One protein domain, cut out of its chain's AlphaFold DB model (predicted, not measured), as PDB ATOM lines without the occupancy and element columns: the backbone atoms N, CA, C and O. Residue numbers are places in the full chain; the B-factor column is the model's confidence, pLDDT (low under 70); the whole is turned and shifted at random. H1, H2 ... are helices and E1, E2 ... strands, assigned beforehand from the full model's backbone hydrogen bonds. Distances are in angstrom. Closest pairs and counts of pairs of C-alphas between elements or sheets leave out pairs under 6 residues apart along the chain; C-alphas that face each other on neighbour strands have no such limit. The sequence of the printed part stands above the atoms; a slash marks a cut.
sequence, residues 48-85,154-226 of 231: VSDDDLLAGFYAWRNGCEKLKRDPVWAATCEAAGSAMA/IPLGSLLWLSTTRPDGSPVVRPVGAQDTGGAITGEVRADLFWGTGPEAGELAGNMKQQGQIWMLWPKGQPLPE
ATOM      1  N   VAL A  48      -3.046 -14.603  23.690       82.50
ATOM      2  CA  VAL A  48      -3.480 -15.999  23.670       82.50
ATOM      3  C   VAL A  48      -2.314 -16.885  23.252       82.50
ATOM      4  O   VAL A  48      -1.460 -16.454  22.479       82.50
ATOM      5  N   SER A  49      -2.267 -18.106  23.779       81.75
ATOM      6  CA  SER A  49      -1.299 -19.108  23.335       81.75
ATOM      7  C   SER A  49      -1.612 -19.574  21.906       81.75
ATOM      8  O   SER A  49      -2.766 -19.541  21.474       81.75
ATOM      9  N   ASP A  50      -0.603 -20.044  21.171       77.75
ATOM     10  CA  ASP A  50      -0.822 -20.609  19.831       77.75
ATOM     11  C   ASP A  50      -1.754 -21.833  19.883       77.75
ATOM     12  O   ASP A  50      -2.629 -21.987  19.028       77.75
ATOM     13  N   ASP A  51      -1.638 -22.649  20.936       75.25
ATOM     14  CA  ASP A  51      -2.488 -23.820  21.167       75.25
ATOM     15  C   ASP A  51      -3.961 -23.432  21.358       75.25
ATOM     16  O   ASP A  51      -4.849 -24.001  20.719       75.25
ATOM     17  N   ASP A  52      -4.240 -22.431  22.199       79.50
ATOM     18  CA  ASP A  52      -5.604 -21.951  22.432       79.50
ATOM     19  C   ASP A  52      -6.174 -21.239  21.203       79.50
ATOM     20  O   ASP A  52      -7.368 -21.369  20.913       79.50
ATOM     21  N   LEU A  53      -5.333 -20.515  20.458       79.81
ATOM     22  CA  LEU A  53      -5.723 -19.853  19.219       79.81
ATOM     23  C   LEU A  53      -6.146 -20.874  18.162       79.81
ATOM     24  O   LEU A  53      -7.227 -20.746  17.580       79.81
ATOM     25  N   LEU A  54      -5.332 -21.912  17.954       77.06
ATOM     26  CA  LEU A  54      -5.645 -23.007  17.043       77.06
ATOM     27  C   LEU A  54      -6.901 -23.748  17.501       77.06
ATOM     28  O   LEU A  54      -7.848 -23.879  16.725       77.06
ATOM     29  N   ALA A  55      -6.955 -24.181  18.761       76.25
ATOM     30  CA  ALA A  55      -8.100 -24.910  19.302       76.25
ATOM     31  C   ALA A  55      -9.407 -24.112  19.177       76.25
ATOM     32  O   ALA A  55     -10.438 -24.662  18.784       76.25
ATOM     33  N   GLY A  56      -9.367 -22.812  19.475       79.25
ATOM     34  CA  GLY A  56     -10.504 -21.908  19.330       79.25
ATOM     35  C   GLY A  56     -10.954 -21.740  17.878       79.25
ATOM     36  O   GLY A  56     -12.148 -21.836  17.583       79.25
ATOM     37  N   PHE A  57     -10.006 -21.563  16.956       81.31
ATOM     38  CA  PHE A  57     -10.295 -21.476  15.526       81.31
ATOM     39  C   PHE A  57     -10.917 -22.770  14.983       81.31
ATOM     40  O   PHE A  57     -11.938 -22.719  14.293       81.31
ATOM     41  N   TYR A  58     -10.361 -23.934  15.336       76.94
ATOM     42  CA  TYR A  58     -10.912 -25.238  14.959       76.94
ATOM     43  C   TYR A  58     -12.336 -25.428  15.475       76.94
ATOM     44  O   TYR A  58     -13.220 -25.827  14.711       76.94
ATOM     45  N   ALA A  59     -12.564 -25.118  16.754       76.19
ATOM     46  CA  ALA A  59     -13.876 -25.225  17.373       76.19
ATOM     47  C   ALA A  59     -14.901 -24.344  16.650       76.19
ATOM     48  O   ALA A  59     -15.962 -24.838  16.272       76.19
ATOM     49  N   TRP A  60     -14.571 -23.076  16.380       83.94
ATOM     50  CA  TRP A  60     -15.440 -22.171  15.624       83.94
ATOM     51  C   TRP A  60     -15.724 -22.682  14.206       83.94
ATOM     52  O   TRP A  60     -16.891 -22.760  13.812       83.94
ATOM     53  N   ARG A  61     -14.685 -23.109  13.476       83.38
ATOM     54  CA  ARG A  61     -14.796 -23.615  12.100       83.38
ATOM     55  C   ARG A  61     -15.708 -24.835  11.998       83.38
ATOM     56  O   ARG A  61     -16.392 -24.985  10.994       83.38
ATOM     57  N   ASN A  62     -15.794 -25.684  13.023       80.75
ATOM     58  CA  ASN A  62     -16.743 -26.806  13.016       80.75
ATOM     59  C   ASN A  62     -18.208 -26.338  12.872       80.75
ATOM     60  O   ASN A  62     -19.048 -27.070  12.351       80.75
ATOM     61  N   GLY A  63     -18.514 -25.097  13.264       78.12
ATOM     62  CA  GLY A  63     -19.811 -24.462  13.035       78.12
ATOM     63  C   GLY A  63     -20.060 -24.033  11.584       78.12
ATOM     64  O   GLY A  63     -21.216 -23.848  11.201       78.12
ATOM     65  N   CYS A  64     -19.022 -23.927  10.748       83.50
ATOM     66  CA  CYS A  64     -19.134 -23.429   9.375       83.50
ATOM     67  C   CYS A  64     -19.978 -24.312   8.450       83.50
ATOM     68  O   CYS A  64     -20.570 -23.801   7.501       83.50
ATOM     69  N   GLU A  65     -20.138 -25.602   8.758       82.94
ATOM     70  CA  GLU A  65     -21.069 -26.472   8.026       82.94
ATOM     71  C   GLU A  65     -22.512 -25.953   8.055       82.94
ATOM     72  O   GLU A  65     -23.246 -26.076   7.069       82.94
ATOM     73  N   LYS A  66     -22.914 -25.337   9.172       82.31
ATOM     74  CA  LYS A  66     -24.241 -24.729   9.333       82.31
ATOM     75  C   LYS A  66     -24.318 -23.331   8.712       82.31
ATOM     76  O   LYS A  66     -25.404 -22.895   8.350       82.31
ATOM     77  N   LEU A  67     -23.176 -22.659   8.551       82.06
ATOM     78  CA  LEU A  67     -23.069 -21.273   8.078       82.06
ATOM     79  C   LEU A  67     -22.764 -21.153   6.578       82.06
ATOM     80  O   LEU A  67     -22.705 -20.051   6.047       82.06
ATOM     81  N   LYS A  68     -22.608 -22.264   5.853       82.94
ATOM     82  CA  LYS A  68     -22.236 -22.261   4.425       82.94
ATOM     83  C   LYS A  68     -23.203 -21.538   3.479       82.94
ATOM     84  O   LYS A  68     -22.857 -21.285   2.332       82.94
ATOM     85  N   ARG A  69     -24.426 -21.244   3.927       84.81
ATOM     86  CA  ARG A  69     -25.432 -20.457   3.184       84.81
ATOM     87  C   ARG A  69     -25.776 -19.141   3.877       84.81
ATOM     88  O   ARG A  69     -26.690 -18.450   3.439       84.81
ATOM     89  N   ASP A  70     -25.098 -18.836   4.977       86.12
ATOM     90  CA  ASP A  70     -25.340 -17.625   5.740       86.12
ATOM     91  C   ASP A  70     -24.795 -16.407   4.970       86.12
ATOM     92  O   ASP A  70     -23.645 -16.438   4.523       86.12
ATOM     93  N   PRO A  71     -25.586 -15.336   4.795       83.00
ATOM     94  CA  PRO A  71     -25.186 -14.183   3.989       83.00
ATOM     95  C   PRO A  71     -24.003 -13.398   4.576       83.00
ATOM     96  O   PRO A  71     -23.314 -12.695   3.835       83.00
ATOM     97  N   VAL A  72     -23.749 -13.514   5.882       78.88
ATOM     98  CA  VAL A  72     -22.640 -12.850   6.577       78.88
ATOM     99  C   VAL A  72     -21.425 -13.776   6.647       78.88
ATOM    100  O   VAL A  72     -20.295 -13.353   6.388       78.88
ATOM    101  N   TRP A  73     -21.643 -15.051   6.978       82.69
ATOM    102  CA  TRP A  73     -20.568 -15.972   7.350       82.69
ATOM    103  C   TRP A  73     -20.081 -16.899   6.236       82.69
ATOM    104  O   TRP A  73     -18.952 -17.376   6.346       82.69
ATOM    105  N   ALA A  74     -20.845 -17.132   5.162       84.31
ATOM    106  CA  ALA A  74     -20.481 -18.119   4.137       84.31
ATOM    107  C   ALA A  74     -19.082 -17.884   3.541       84.31
ATOM    108  O   ALA A  74     -18.248 -18.787   3.569       84.31
ATOM    109  N   ALA A  75     -18.786 -16.658   3.094       83.94
ATOM    110  CA  ALA A  75     -17.483 -16.315   2.512       83.94
ATOM    111  C   ALA A  75     -16.331 -16.432   3.529       83.94
ATOM    112  O   ALA A  75     -15.236 -16.888   3.202       83.94
ATOM    113  N   THR A  76     -16.579 -16.052   4.784       85.25
ATOM    114  CA  THR A  76     -15.591 -16.161   5.870       85.25
ATOM    115  C   THR A  76     -15.294 -17.624   6.194       85.25
ATOM    116  O   THR A  76     -14.140 -17.997   6.395       85.25
ATOM    117  N   CYS A  77     -16.325 -18.466   6.207       84.69
ATOM    118  CA  CYS A  77     -16.211 -19.900   6.432       84.69
ATOM    119  C   CYS A  77     -15.506 -20.628   5.281       84.69
ATOM    120  O   CYS A  77     -14.684 -21.509   5.537       84.69
ATOM    121  N   GLU A  78     -15.765 -20.240   4.031       84.69
ATOM    122  CA  GLU A  78     -15.034 -20.743   2.863       84.69
ATOM    123  C   GLU A  78     -13.538 -20.407   2.969       84.69
ATOM    124  O   GLU A  78     -12.693 -21.303   2.921       84.69
ATOM    125  N   ALA A  79     -13.212 -19.137   3.238       82.88
ATOM    126  CA  ALA A  79     -11.831 -18.690   3.414       82.88
ATOM    127  C   ALA A  79     -11.115 -19.415   4.570       82.88
ATOM    128  O   ALA A  79      -9.950 -19.796   4.440       82.88
ATOM    129  N   ALA A  80     -11.811 -19.645   5.688       79.94
ATOM    130  CA  ALA A  80     -11.286 -20.398   6.825       79.94
ATOM    131  C   ALA A  80     -10.996 -21.870   6.482       79.94
ATOM    132  O   ALA A  80     -10.013 -22.434   6.967       79.94
ATOM    133  N   GLY A  81     -11.819 -22.488   5.630       74.38
ATOM    134  CA  GLY A  81     -11.567 -23.824   5.092       74.38
ATOM    135  C   GLY A  81     -10.293 -23.870   4.244       74.38
ATOM    136  O   GLY A  81      -9.450 -24.745   4.441       74.38
ATOM    137  N   SER A  82     -10.107 -22.887   3.360       67.25
ATOM    138  CA  SER A  82      -8.934 -22.799   2.482       67.25
ATOM    139  C   SER A  82      -7.632 -22.458   3.217       67.25
ATOM    140  O   SER A  82      -6.576 -22.950   2.830       67.25
ATOM    141  N   ALA A  83      -7.685 -21.669   4.296       64.31
ATOM    142  CA  ALA A  83      -6.506 -21.312   5.098       64.31
ATOM    143  C   ALA A  83      -5.794 -22.537   5.706       64.31
ATOM    144  O   ALA A  83      -4.593 -22.512   5.947       64.31
ATOM    145  N   MET A  84      -6.538 -23.624   5.917       54.59
ATOM    146  CA  MET A  84      -6.065 -24.860   6.535       54.59
ATOM    147  C   MET A  84      -5.547 -25.903   5.549       54.59
ATOM    148  O   MET A  84      -4.720 -26.729   5.925       54.59
ATOM    149  N   ALA A  85      -5.980 -25.848   4.287       49.09
ATOM    150  CA  ALA A  85      -5.402 -26.669   3.221       49.09
ATOM    151  C   ALA A  85      -3.919 -26.330   2.968       49.09
ATOM    152  O   ALA A  85      -3.185 -27.141   2.418       49.09
ATOM    153  N   ILE A 154     -25.256 -11.729  20.926       67.31
ATOM    154  CA  ILE A 154     -24.180 -12.087  19.996       67.31
ATOM    155  C   ILE A 154     -24.744 -12.962  18.853       67.31
ATOM    156  O   ILE A 154     -25.311 -14.020  19.143       67.31
ATOM    157  N   PRO A 155     -24.595 -12.569  17.570       71.44
ATOM    158  CA  PRO A 155     -25.110 -13.359  16.458       71.44
ATOM    159  C   PRO A 155     -24.501 -14.761  16.443       71.44
ATOM    160  O   PRO A 155     -23.286 -14.922  16.601       71.44
ATOM    161  N   LEU A 156     -25.325 -15.779  16.202       74.31
ATOM    162  CA  LEU A 156     -24.820 -17.131  15.991       74.31
ATOM    163  C   LEU A 156     -23.834 -17.165  14.817       74.31
ATOM    164  O   LEU A 156     -23.971 -16.441  13.833       74.31
ATOM    165  N   GLY A 157     -22.821 -18.012  14.949       76.25
ATOM    166  CA  GLY A 157     -21.697 -18.104  14.025       76.25
ATOM    167  C   GLY A 157     -20.565 -17.117  14.302       76.25
ATOM    168  O   GLY A 157     -19.488 -17.283  13.733       76.25
ATOM    169  N   SER A 158     -20.750 -16.157  15.212       81.00
ATOM    170  CA  SER A 158     -19.689 -15.221  15.590       81.00
ATOM    171  C   SER A 158     -18.481 -15.938  16.185       81.00
ATOM    172  O   SER A 158     -18.617 -16.779  17.073       81.00
ATOM    173  N   LEU A 159     -17.287 -15.579  15.716       84.00
ATOM    174  CA  LEU A 159     -16.040 -15.902  16.401       84.00
ATOM    175  C   LEU A 159     -15.826 -14.861  17.499       84.00
ATOM    176  O   LEU A 159     -15.979 -13.672  17.246       84.00
ATOM    177  N   LEU A 160     -15.505 -15.294  18.712       83.69
ATOM    178  CA  LEU A 160     -15.351 -14.448  19.889       83.69
ATOM    179  C   LEU A 160     -13.986 -14.693  20.528       83.69
ATOM    180  O   LEU A 160     -13.587 -15.830  20.695       83.69
ATOM    181  N   TRP A 161     -13.298 -13.651  20.951       83.75
ATOM    182  CA  TRP A 161     -12.180 -13.663  21.872       83.75
ATOM    183  C   TRP A 161     -12.733 -13.589  23.290       83.75
ATOM    184  O   TRP A 161     -13.389 -12.613  23.639       83.75
ATOM    185  N   LEU A 162     -12.501 -14.607  24.106       85.94
ATOM    186  CA  LEU A 162     -12.916 -14.631  25.502       85.94
ATOM    187  C   LEU A 162     -11.703 -14.378  26.393       85.94
ATOM    188  O   LEU A 162     -10.660 -14.991  26.183       85.94
ATOM    189  N   SER A 163     -11.858 -13.525  27.403       87.31
ATOM    190  CA  SER A 163     -10.918 -13.368  28.514       87.31
ATOM    191  C   SER A 163     -11.674 -13.446  29.829       87.31
ATOM    192  O   SER A 163     -12.507 -12.595  30.128       87.31
ATOM    193  N   THR A 164     -11.394 -14.466  30.623       86.94
ATOM    194  CA  THR A 164     -12.004 -14.697  31.935       86.94
ATOM    195  C   THR A 164     -11.041 -15.509  32.804       86.94
ATOM    196  O   THR A 164      -9.861 -15.644  32.478       86.94
ATOM    197  N   THR A 165     -11.524 -16.053  33.913       87.56
ATOM    198  CA  THR A 165     -10.795 -16.991  34.764       87.56
ATOM    199  C   THR A 165     -11.546 -18.315  34.864       87.56
ATOM    200  O   THR A 165     -12.722 -18.418  34.517       87.56
ATOM    201  N   ARG A 166     -10.862 -19.354  35.334       87.88
ATOM    202  CA  ARG A 166     -11.480 -20.564  35.879       87.88
ATOM    203  C   ARG A 166     -11.922 -20.314  37.327       87.88
ATOM    204  O   ARG A 166     -11.531 -19.304  37.918       87.88
ATOM    205  N   PRO A 167     -12.694 -21.229  37.943       84.69
ATOM    206  CA  PRO A 167     -13.086 -21.107  39.346       84.69
ATOM    207  C   PRO A 167     -11.902 -21.095  40.323       84.69
ATOM    208  O   PRO A 167     -12.009 -20.503  41.392       84.69
ATOM    209  N   ASP A 168     -10.770 -21.694  39.947       90.88
ATOM    210  CA  ASP A 168      -9.517 -21.664  40.716       90.88
ATOM    211  C   ASP A 168      -8.718 -20.351  40.550       90.88
ATOM    212  O   ASP A 168      -7.651 -20.194  41.142       90.88
ATOM    213  N   GLY A 169      -9.221 -19.403  39.751       91.50
ATOM    214  CA  GLY A 169      -8.583 -18.118  39.467       91.50
ATOM    215  C   GLY A 169      -7.554 -18.143  38.334       91.50
ATOM    216  O   GLY A 169      -7.077 -17.078  37.940       91.50
ATOM    217  N   SER A 170      -7.225 -19.309  37.769       91.56
ATOM    218  CA  SER A 170      -6.322 -19.385  36.615       91.56
ATOM    219  C   SER A 170      -6.941 -18.706  35.383       91.56
ATOM    220  O   SER A 170      -8.156 -18.785  35.177       91.56
ATOM    221  N   PRO A 171      -6.149 -17.996  34.558       90.25
ATOM    222  CA  PRO A 171      -6.682 -17.256  33.421       90.25
ATOM    223  C   PRO A 171      -7.174 -18.186  32.307       90.25
ATOM    224  O   PRO A 171      -6.600 -19.242  32.042       90.25
ATOM    225  N   VAL A 172      -8.219 -17.746  31.612       86.94
ATOM    226  CA  VAL A 172      -8.762 -18.370  30.404       86.94
ATOM    227  C   VAL A 172      -8.857 -17.287  29.343       86.94
ATOM    228  O   VAL A 172      -9.767 -16.459  29.376       86.94
ATOM    229  N   VAL A 173      -7.919 -17.301  28.399       88.38
ATOM    230  CA  VAL A 173      -7.938 -16.413  27.236       88.38
ATOM    231  C   VAL A 173      -7.923 -17.273  25.989       88.38
ATOM    232  O   VAL A 173      -6.960 -17.998  25.774       88.38
ATOM    233  N   ARG A 174      -8.992 -17.241  25.188       85.69
ATOM    234  CA  ARG A 174      -9.079 -18.059  23.970       85.69
ATOM    235  C   ARG A 174     -10.166 -17.598  23.005       85.69
ATOM    236  O   ARG A 174     -11.191 -17.079  23.455       85.69
ATOM    237  N   PRO A 175     -10.017 -17.860  21.696       87.19
ATOM    238  CA  PRO A 175     -11.130 -17.790  20.772       87.19
ATOM    239  C   PRO A 175     -12.178 -18.879  21.062       87.19
ATOM    240  O   PRO A 175     -11.840 -20.016  21.397       87.19
ATOM    241  N   VAL A 176     -13.453 -18.537  20.908       83.94
ATOM    242  CA  VAL A 176     -14.624 -19.408  21.060       83.94
ATOM    243  C   VAL A 176     -15.666 -19.058  19.997       83.94
ATOM    244  O   VAL A 176     -15.736 -17.926  19.530       83.94
ATOM    245  N   GLY A 177     -16.487 -20.024  19.590       82.00
ATOM    246  CA  GLY A 177     -17.581 -19.782  18.650       82.00
ATOM    247  C   GLY A 177     -18.915 -19.583  19.366       82.00
ATOM    248  O   GLY A 177     -19.272 -20.377  20.233       82.00
ATOM    249  N   ALA A 178     -19.696 -18.586  18.952       81.38
ATOM    250  CA  ALA A 178     -21.103 -18.455  19.321       81.38
ATOM    251  C   ALA A 178     -21.938 -19.471  18.525       81.38
ATOM    252  O   ALA A 178     -22.458 -19.169  17.453       81.38
ATOM    253  N   GLN A 179     -21.995 -20.715  18.996       70.38
ATOM    254  CA  GLN A 179     -22.595 -21.835  18.254       70.38
ATOM    255  C   GLN A 179     -23.929 -22.318  18.818       70.38
ATOM    256  O   GLN A 179     -24.596 -23.134  18.180       70.38
ATOM    257  N   ASP A 180     -24.308 -21.818  19.989       60.81
ATOM    258  CA  ASP A 180     -25.517 -22.219  20.689       60.81
ATOM    259  C   ASP A 180     -26.172 -21.020  21.386       60.81
ATOM    260  O   ASP A 180     -25.537 -19.989  21.625       60.81
ATOM    261  N   THR A 181     -27.454 -21.166  21.705       57.69
ATOM    262  CA  THR A 181     -28.235 -20.202  22.483       57.69
ATOM    263  C   THR A 181     -28.855 -20.902  23.682       57.69
ATOM    264  O   THR A 181     -29.482 -21.947  23.529       57.69
ATOM    265  N   GLY A 182     -28.775 -20.294  24.863       49.19
ATOM    266  CA  GLY A 182     -29.432 -20.805  26.064       49.19
ATOM    267  C   GLY A 182     -30.524 -19.860  26.550       49.19
ATOM    268  O   GLY A 182     -30.262 -18.686  26.790       49.19
ATOM    269  N   GLY A 183     -31.737 -20.370  26.788       35.09
ATOM    270  CA  GLY A 183     -32.849 -19.576  27.339       35.09
ATOM    271  C   GLY A 183     -32.612 -19.037  28.760       35.09
ATOM    272  O   GLY A 183     -33.376 -18.196  29.225       35.09
ATOM    273  N   ALA A 184     -31.562 -19.510  29.445       36.53
ATOM    274  CA  ALA A 184     -31.097 -19.024  30.748       36.53
ATOM    275  C   ALA A 184     -29.962 -17.980  30.645       36.53
ATOM    276  O   ALA A 184     -29.629 -17.333  31.643       36.53
ATOM    277  N   ILE A 185     -29.401 -17.767  29.449       42.81
ATOM    278  CA  ILE A 185     -28.391 -16.739  29.170       42.81
ATOM    279  C   ILE A 185     -29.109 -15.415  28.962       42.81
ATOM    280  O   ILE A 185     -29.556 -15.053  27.879       42.81
ATOM    281  N   THR A 186     -29.342 -14.773  30.097       40.31
ATOM    282  CA  THR A 186     -30.331 -13.725  30.262       40.31
ATOM    283  C   THR A 186     -29.772 -12.682  31.228       40.31
ATOM    284  O   THR A 186     -29.427 -13.022  32.360       40.31
ATOM    285  N   GLY A 187     -29.587 -11.440  30.777       44.22
ATOM    286  CA  GLY A 187     -28.876 -10.396  31.532       44.22
ATOM    287  C   GLY A 187     -27.783  -9.712  30.712       44.22
ATOM    288  O   GLY A 187     -27.782  -9.837  29.495       44.22
ATOM    289  N   GLU A 188     -26.886  -8.996  31.402       46.53
ATOM    290  CA  GLU A 188     -25.649  -8.378  30.880       46.53
ATOM    291  C   GLU A 188     -24.772  -9.360  30.074       46.53
ATOM    292  O   GLU A 188     -25.085 -10.546  30.037       46.53
ATOM    293  N   VAL A 189     -23.663  -8.885  29.479       55.22
ATOM    294  CA  VAL A 189     -22.710  -9.665  28.660       55.22
ATOM    295  C   VAL A 189     -22.429 -11.025  29.295       55.22
ATOM    296  O   VAL A 189     -21.636 -11.152  30.229       55.22
ATOM    297  N   ARG A 190     -23.116 -12.059  28.808       60.47
ATOM    298  CA  ARG A 190     -23.094 -13.390  29.407       60.47
ATOM    299  C   ARG A 190     -22.854 -14.416  28.325       60.47
ATOM    300  O   ARG A 190     -23.573 -14.480  27.333       60.47
ATOM    301  N   ALA A 191     -21.848 -15.240  28.560       68.19
ATOM    302  CA  ALA A 191     -21.559 -16.412  27.761       68.19
ATOM    303  C   ALA A 191     -21.688 -17.650  28.642       68.19
ATOM    304  O   ALA A 191     -21.355 -17.612  29.828       68.19
ATOM    305  N   ASP A 192     -22.165 -18.736  28.044       67.81
ATOM    306  CA  ASP A 192     -22.002 -20.069  28.606       67.81
ATOM    307  C   ASP A 192     -20.820 -20.722  27.901       67.81
ATOM    308  O   ASP A 192     -20.816 -20.850  26.672       67.81
ATOM    309  N   LEU A 193     -19.780 -21.060  28.659       74.75
ATOM    310  CA  LEU A 193     -18.594 -21.680  28.090       74.75
ATOM    311  C   LEU A 193     -18.755 -23.194  28.155       74.75
ATOM    312  O   LEU A 193     -18.723 -23.792  29.229       74.75
ATOM    313  N   PHE A 194     -18.884 -23.818  26.990       75.88
ATOM    314  CA  PHE A 194     -18.871 -25.267  26.887       75.88
ATOM    315  C   PHE A 194     -17.456 -25.809  27.134       75.88
ATOM    316  O   PHE A 194     -16.536 -25.549  26.357       75.88
ATOM    317  N   TRP A 195     -17.292 -26.587  28.204       73.56
ATOM    318  CA  TRP A 195     -16.006 -27.159  28.623       73.56
ATOM    319  C   TRP A 195     -15.708 -28.549  28.049       73.56
ATOM    320  O   TRP A 195     -14.627 -29.084  28.279       73.56
ATOM    321  N   GLY A 196     -16.642 -29.137  27.299       69.00
ATOM    322  CA  GLY A 196     -16.558 -30.519  26.832       69.00
ATOM    323  C   GLY A 196     -17.604 -31.412  27.491       69.00
ATOM    324  O   GLY A 196     -18.577 -30.945  28.082       69.00
ATOM    325  N   THR A 197     -17.417 -32.722  27.364       63.91
ATOM    326  CA  THR A 197     -18.300 -33.734  27.949       63.91
ATOM    327  C   THR A 197     -17.569 -34.521  29.034       63.91
ATOM    328  O   THR A 197     -16.347 -34.635  29.021       63.91
ATOM    329  N   GLY A 198     -18.329 -35.081  29.976       66.94
ATOM    330  CA  GLY A 198     -17.798 -35.902  31.064       66.94
ATOM    331  C   GLY A 198     -17.848 -35.219  32.438       66.94
ATOM    332  O   GLY A 198     -18.202 -34.042  32.531       66.94
ATOM    333  N   PRO A 199     -17.534 -35.963  33.514       71.19
ATOM    334  CA  PRO A 199     -17.694 -35.484  34.889       71.19
ATOM    335  C   PRO A 199     -16.860 -34.239  35.202       71.19
ATOM    336  O   PRO A 199     -17.382 -33.288  35.775       71.19
ATOM    337  N   GLU A 200     -15.602 -34.209  34.758       75.69
ATOM    338  CA  GLU A 200     -14.678 -33.089  34.992       75.69
ATOM    339  C   GLU A 200     -15.161 -31.798  34.311       75.69
ATOM    340  O   GLU A 200     -15.174 -30.728  34.919       75.69
ATOM    341  N   ALA A 201     -15.636 -31.900  33.063       68.25
ATOM    342  CA  ALA A 201     -16.216 -30.769  32.341       68.25
ATOM    343  C   ALA A 201     -17.499 -30.261  33.017       68.25
ATOM    344  O   ALA A 201     -17.723 -29.054  33.085       68.25
ATOM    345  N   GLY A 202     -18.323 -31.173  33.544       57.09
ATOM    346  CA  GLY A 202     -19.537 -30.835  34.286       57.09
ATOM    347  C   GLY A 202     -19.252 -30.120  35.609       57.09
ATOM    348  O   GLY A 202     -19.926 -29.143  35.925       57.09
ATOM    349  N   GLU A 203     -18.238 -30.562  36.355       74.69
ATOM    350  CA  GLU A 203     -17.810 -29.910  37.597       74.69
ATOM    351  C   GLU A 203     -17.271 -28.501  37.327       74.69
ATOM    352  O   GLU A 203     -17.667 -27.539  37.990       74.69
ATOM    353  N   LEU A 204     -16.420 -28.361  36.310       71.75
ATOM    354  CA  LEU A 204     -15.894 -27.064  35.913       71.75
ATOM    355  C   LEU A 204     -17.024 -26.126  35.468       71.75
ATOM    356  O   LEU A 204     -17.131 -25.021  35.995       71.75
ATOM    357  N   ALA A 205     -17.907 -26.578  34.572       68.88
ATOM    358  CA  ALA A 205     -19.047 -25.797  34.095       68.88
ATOM    359  C   ALA A 205     -19.996 -25.385  35.232       68.88
ATOM    360  O   ALA A 205     -20.405 -24.228  35.302       68.88
ATOM    361  N   GLY A 206     -20.305 -26.296  36.160       68.62
ATOM    362  CA  GLY A 206     -21.191 -26.022  37.295       68.62
ATOM    363  C   GLY A 206     -20.646 -24.966  38.261       68.62
ATOM    364  O   GLY A 206     -21.422 -24.226  38.866       68.62
ATOM    365  N   ASN A 207     -19.320 -24.858  38.368       80.94
ATOM    366  CA  ASN A 207     -18.640 -23.898  39.236       80.94
ATOM    367  C   ASN A 207     -18.280 -22.577  38.529       80.94
ATOM    368  O   ASN A 207     -17.758 -21.650  39.160       80.94
ATOM    369  N   MET A 208     -18.547 -22.453  37.227       77.75
ATOM    370  CA  MET A 208     -18.245 -21.235  36.480       77.75
ATOM    371  C   MET A 208     -19.227 -20.111  36.804       77.75
ATOM    372  O   MET A 208     -20.404 -20.133  36.449       77.75
ATOM    373  N   LYS A 209     -18.701 -19.069  37.448       81.12
ATOM    374  CA  LYS A 209     -19.387 -17.795  37.690       81.12
ATOM    375  C   LYS A 209     -18.382 -16.645  37.702       81.12
ATOM    376  O   LYS A 209     -18.296 -15.875  38.655       81.12
ATOM    377  N   GLN A 210     -17.566 -16.599  36.658       79.38
ATOM    378  CA  GLN A 210     -16.425 -15.699  36.571       79.38
ATOM    379  C   GLN A 210     -16.791 -14.446  35.780       79.38
ATOM    380  O   GLN A 210     -17.594 -14.500  34.847       79.38
ATOM    381  N   GLN A 211     -16.212 -13.310  36.167       79.44
ATOM    382  CA  GLN A 211     -16.278 -12.107  35.343       79.44
ATOM    383  C   GLN A 211     -15.397 -12.291  34.109       79.44
ATOM    384  O   GLN A 211     -14.375 -12.982  34.148       79.44
ATOM    385  N   GLY A 212     -15.789 -11.673  33.002       74.31
ATOM    386  CA  GLY A 212     -15.053 -11.798  31.760       74.31
ATOM    387  C   GLY A 212     -15.305 -10.647  30.808       74.31
ATOM    388  O   GLY A 212     -16.225  -9.852  30.981       74.31
ATOM    389  N   GLN A 213     -14.448 -10.587  29.802       77.88
ATOM    390  CA  GLN A 213     -14.537  -9.692  28.665       77.88
ATOM    391  C   GLN A 213     -14.610 -10.536  27.397       77.88
ATOM    392  O   GLN A 213     -13.986 -11.598  27.297       77.88
ATOM    393  N   ILE A 214     -15.393 -10.065  26.438       76.94
ATOM    394  CA  ILE A 214     -15.573 -10.711  25.143       76.94
ATOM    395  C   ILE A 214     -15.177  -9.706  24.072       76.94
ATOM    396  O   ILE A 214     -15.452  -8.526  24.231       76.94
ATOM    397  N   TRP A 215     -14.573 -10.172  22.979       79.38
ATOM    398  CA  TRP A 215     -14.446  -9.440  21.724       79.38
ATOM    399  C   TRP A 215     -14.958 -10.295  20.580       79.38
ATOM    400  O   TRP A 215     -14.408 -11.336  20.302       79.38
ATOM    401  N   MET A 216     -16.007  -9.894  19.886       77.06
ATOM    402  CA  MET A 216     -16.496 -10.574  18.697       77.06
ATOM    403  C   MET A 216     -15.517 -10.311  17.550       77.06
ATOM    404  O   MET A 216     -14.709  -9.411  17.631       77.06
ATOM    405  N   LEU A 217     -15.459 -11.130  16.519       77.06
ATOM    406  CA  LEU A 217     -14.613 -10.892  15.357       77.06
ATOM    407  C   LEU A 217     -15.557 -10.852  14.170       77.06
ATOM    408  O   LEU A 217     -16.206 -11.853  13.880       77.06
ATOM    409  N   TRP A 218     -15.677  -9.699  13.514       73.81
ATOM    410  CA  TRP A 218     -16.655  -9.516  12.442       73.81
ATOM    411  C   TRP A 218     -16.024  -9.653  11.048       73.81
ATOM    412  O   TRP A 218     -14.899  -9.176  10.841       73.81
ATOM    413  N   PRO A 219     -16.718 -10.262  10.063       74.31
ATOM    414  CA  PRO A 219     -16.219 -10.344   8.698       74.31
ATOM    415  C   PRO A 219     -15.925  -8.967   8.101       74.31
ATOM    416  O   PRO A 219     -16.744  -8.046   8.128       74.31
ATOM    417  N   LYS A 220     -14.736  -8.824   7.509       69.81
ATOM    418  CA  LYS A 220     -14.322  -7.569   6.879       69.81
ATOM    419  C   LYS A 220     -15.259  -7.222   5.720       69.81
ATOM    420  O   LYS A 220     -15.452  -8.026   4.815       69.81
ATOM    421  N   GLY A 221     -15.771  -5.993   5.715       67.69
ATOM    422  CA  GLY A 221     -16.624  -5.479   4.640       67.69
ATOM    423  C   GLY A 221     -18.101  -5.863   4.759       67.69
ATOM    424  O   GLY A 221     -18.895  -5.369   3.966       67.69
ATOM    425  N   GLN A 222     -18.479  -6.678   5.747       70.06
ATOM    426  CA  GLN A 222     -19.885  -6.865   6.098       70.06
ATOM    427  C   GLN A 222     -20.364  -5.677   6.943       70.06
ATOM    428  O   GLN A 222     -19.594  -5.187   7.780       70.06
ATOM    429  N   PRO A 223     -21.612  -5.203   6.761       68.31
ATOM    430  CA  PRO A 223     -22.185  -4.227   7.676       68.31
ATOM    431  C   PRO A 223     -22.151  -4.807   9.089       68.31
ATOM    432  O   PRO A 223     -22.371  -6.006   9.273       68.31
ATOM    433  N   LEU A 224     -21.840  -3.972  10.081       65.75
ATOM    434  CA  LEU A 224     -22.013  -4.379  11.472       65.75
ATOM    435  C   LEU A 224     -23.482  -4.767  11.682       65.75
ATOM    436  O   LEU A 224     -24.353  -4.159  11.050       65.75
ATOM    437  N   PRO A 225     -23.768  -5.766  12.534       64.50
ATOM    438  CA  PRO A 225     -25.142  -6.140  12.822       64.50
ATOM    439  C   PRO A 225     -25.896  -4.896  13.294       64.50
ATOM    440  O   PRO A 225     -25.432  -4.166  14.175       64.50
ATOM    441  N   GLU A 226     -27.028  -4.611  12.649       52.66
ATOM    442  CA  GLU A 226     -27.835  -3.460  13.024       52.66
ATOM    443  C   GLU A 226     -28.332  -3.661  14.450       52.66
ATOM    444  O   GLU A 226     -28.989  -4.657  14.757       52.66
TER     445      GLU A 226
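What this domain is: This is residues 48 to 85 and 154 to 226 of the 231 residues of the protein "Murein hydrolase A" of Diploscapter pachys (UniProt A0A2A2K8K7). A small twisted sheet of three strands has one helix, H1, along its edge strand E2, while the helices H3 and H4 lie toward opposite ends of the strands, with short H2 beside H3. A long loop, residues 178 to 198, swings out from the end of E2 and folds back to reach H4. The printed part has 111 residues, with four named helices and three named strands in the order H1, H2, H3, E1, E2, H4, E3; the sheet's order is E2, E1, E3, antiparallel throughout. The class is mixed, helices and strands, and the whole is compact, with a radius of gyration of the C-alphas of 14.7 A and spans of 39 by 33 by 23 A.

How they stand to each other: H1, residues 50 to 62, is on the sheet of E1, residues 159 to 165, E2, residues 171 to 177, and E3, residues 213 to 217, at a height over the sheet of 6.4 A. It lies over E2 and runs along the strands, at 8 degrees to E2 on the local plane; the closest C-alphas of H1 and E2, those of Gly 56 and Pro 175, are 4.4 A apart. H2, residues 64 to 67, touches H3, residues 74 to 85, with the C-alphas of Cys 64 and Cys 77 closest at 5.4 A; H3 touches H2 with residues 74 to 77 alone. H1 and H3 only just touch, with 3 pairs of C-alphas within 8 A, the closest being Arg 61 and Cys 77 at 6.9 A; they run opposite ways at a steep tilt of 50 degrees. H2 and H3 are not on the sheet. E1 and E2 form a hairpin, antiparallel at 159 degrees, with N 176 and O 160 2.7 A apart, within hydrogen-bond range. E1 and E3 are antiparallel at 165 degrees, with N 161 and O 215 within hydrogen-bond range at 2.6 A. The sheet is twisted, its C-alphas lying up to 4.0 A off the best plane. H4, residues 199 to 207, touches no helix, is not on the sheet and is apart from E1. E2, H4 and E3 make a split strand-helix-strand unit, two strands running the same way with a helix between them in the chain and E1 between them in the sheet; its crossover is right-handed. Every O i to N i+4 pair is within hydrogen-bond range in H1 and H4, and 6 of 8 are in H3; H2 is too short for such a pair.

Where its parts are: H1 begins at C-alpha 50, (-0.822, -20.609, 19.831), and is 18.4 A long; H2 is four residues, and H3 is 17.4 A long. E1 measures 19.1 A, E2 18.5 A and H4 12.4 A. E3, 13.4 A long, ends at C-alpha 217, (-14.613, -10.892, 15.357).

The domain as a whole: The C-alphas farthest apart, those of Pro 199 and Gly 221, are 42.6 A apart. Residues 86 to 153 are not printed, and C-alphas 85 and 154 are 29.1 A apart across this cut. The link from E2 to H4, 21 residues, is long. Mean pLDDT of the printed part is 74.6, with 31 residues under 70, among them residues 180 to 192.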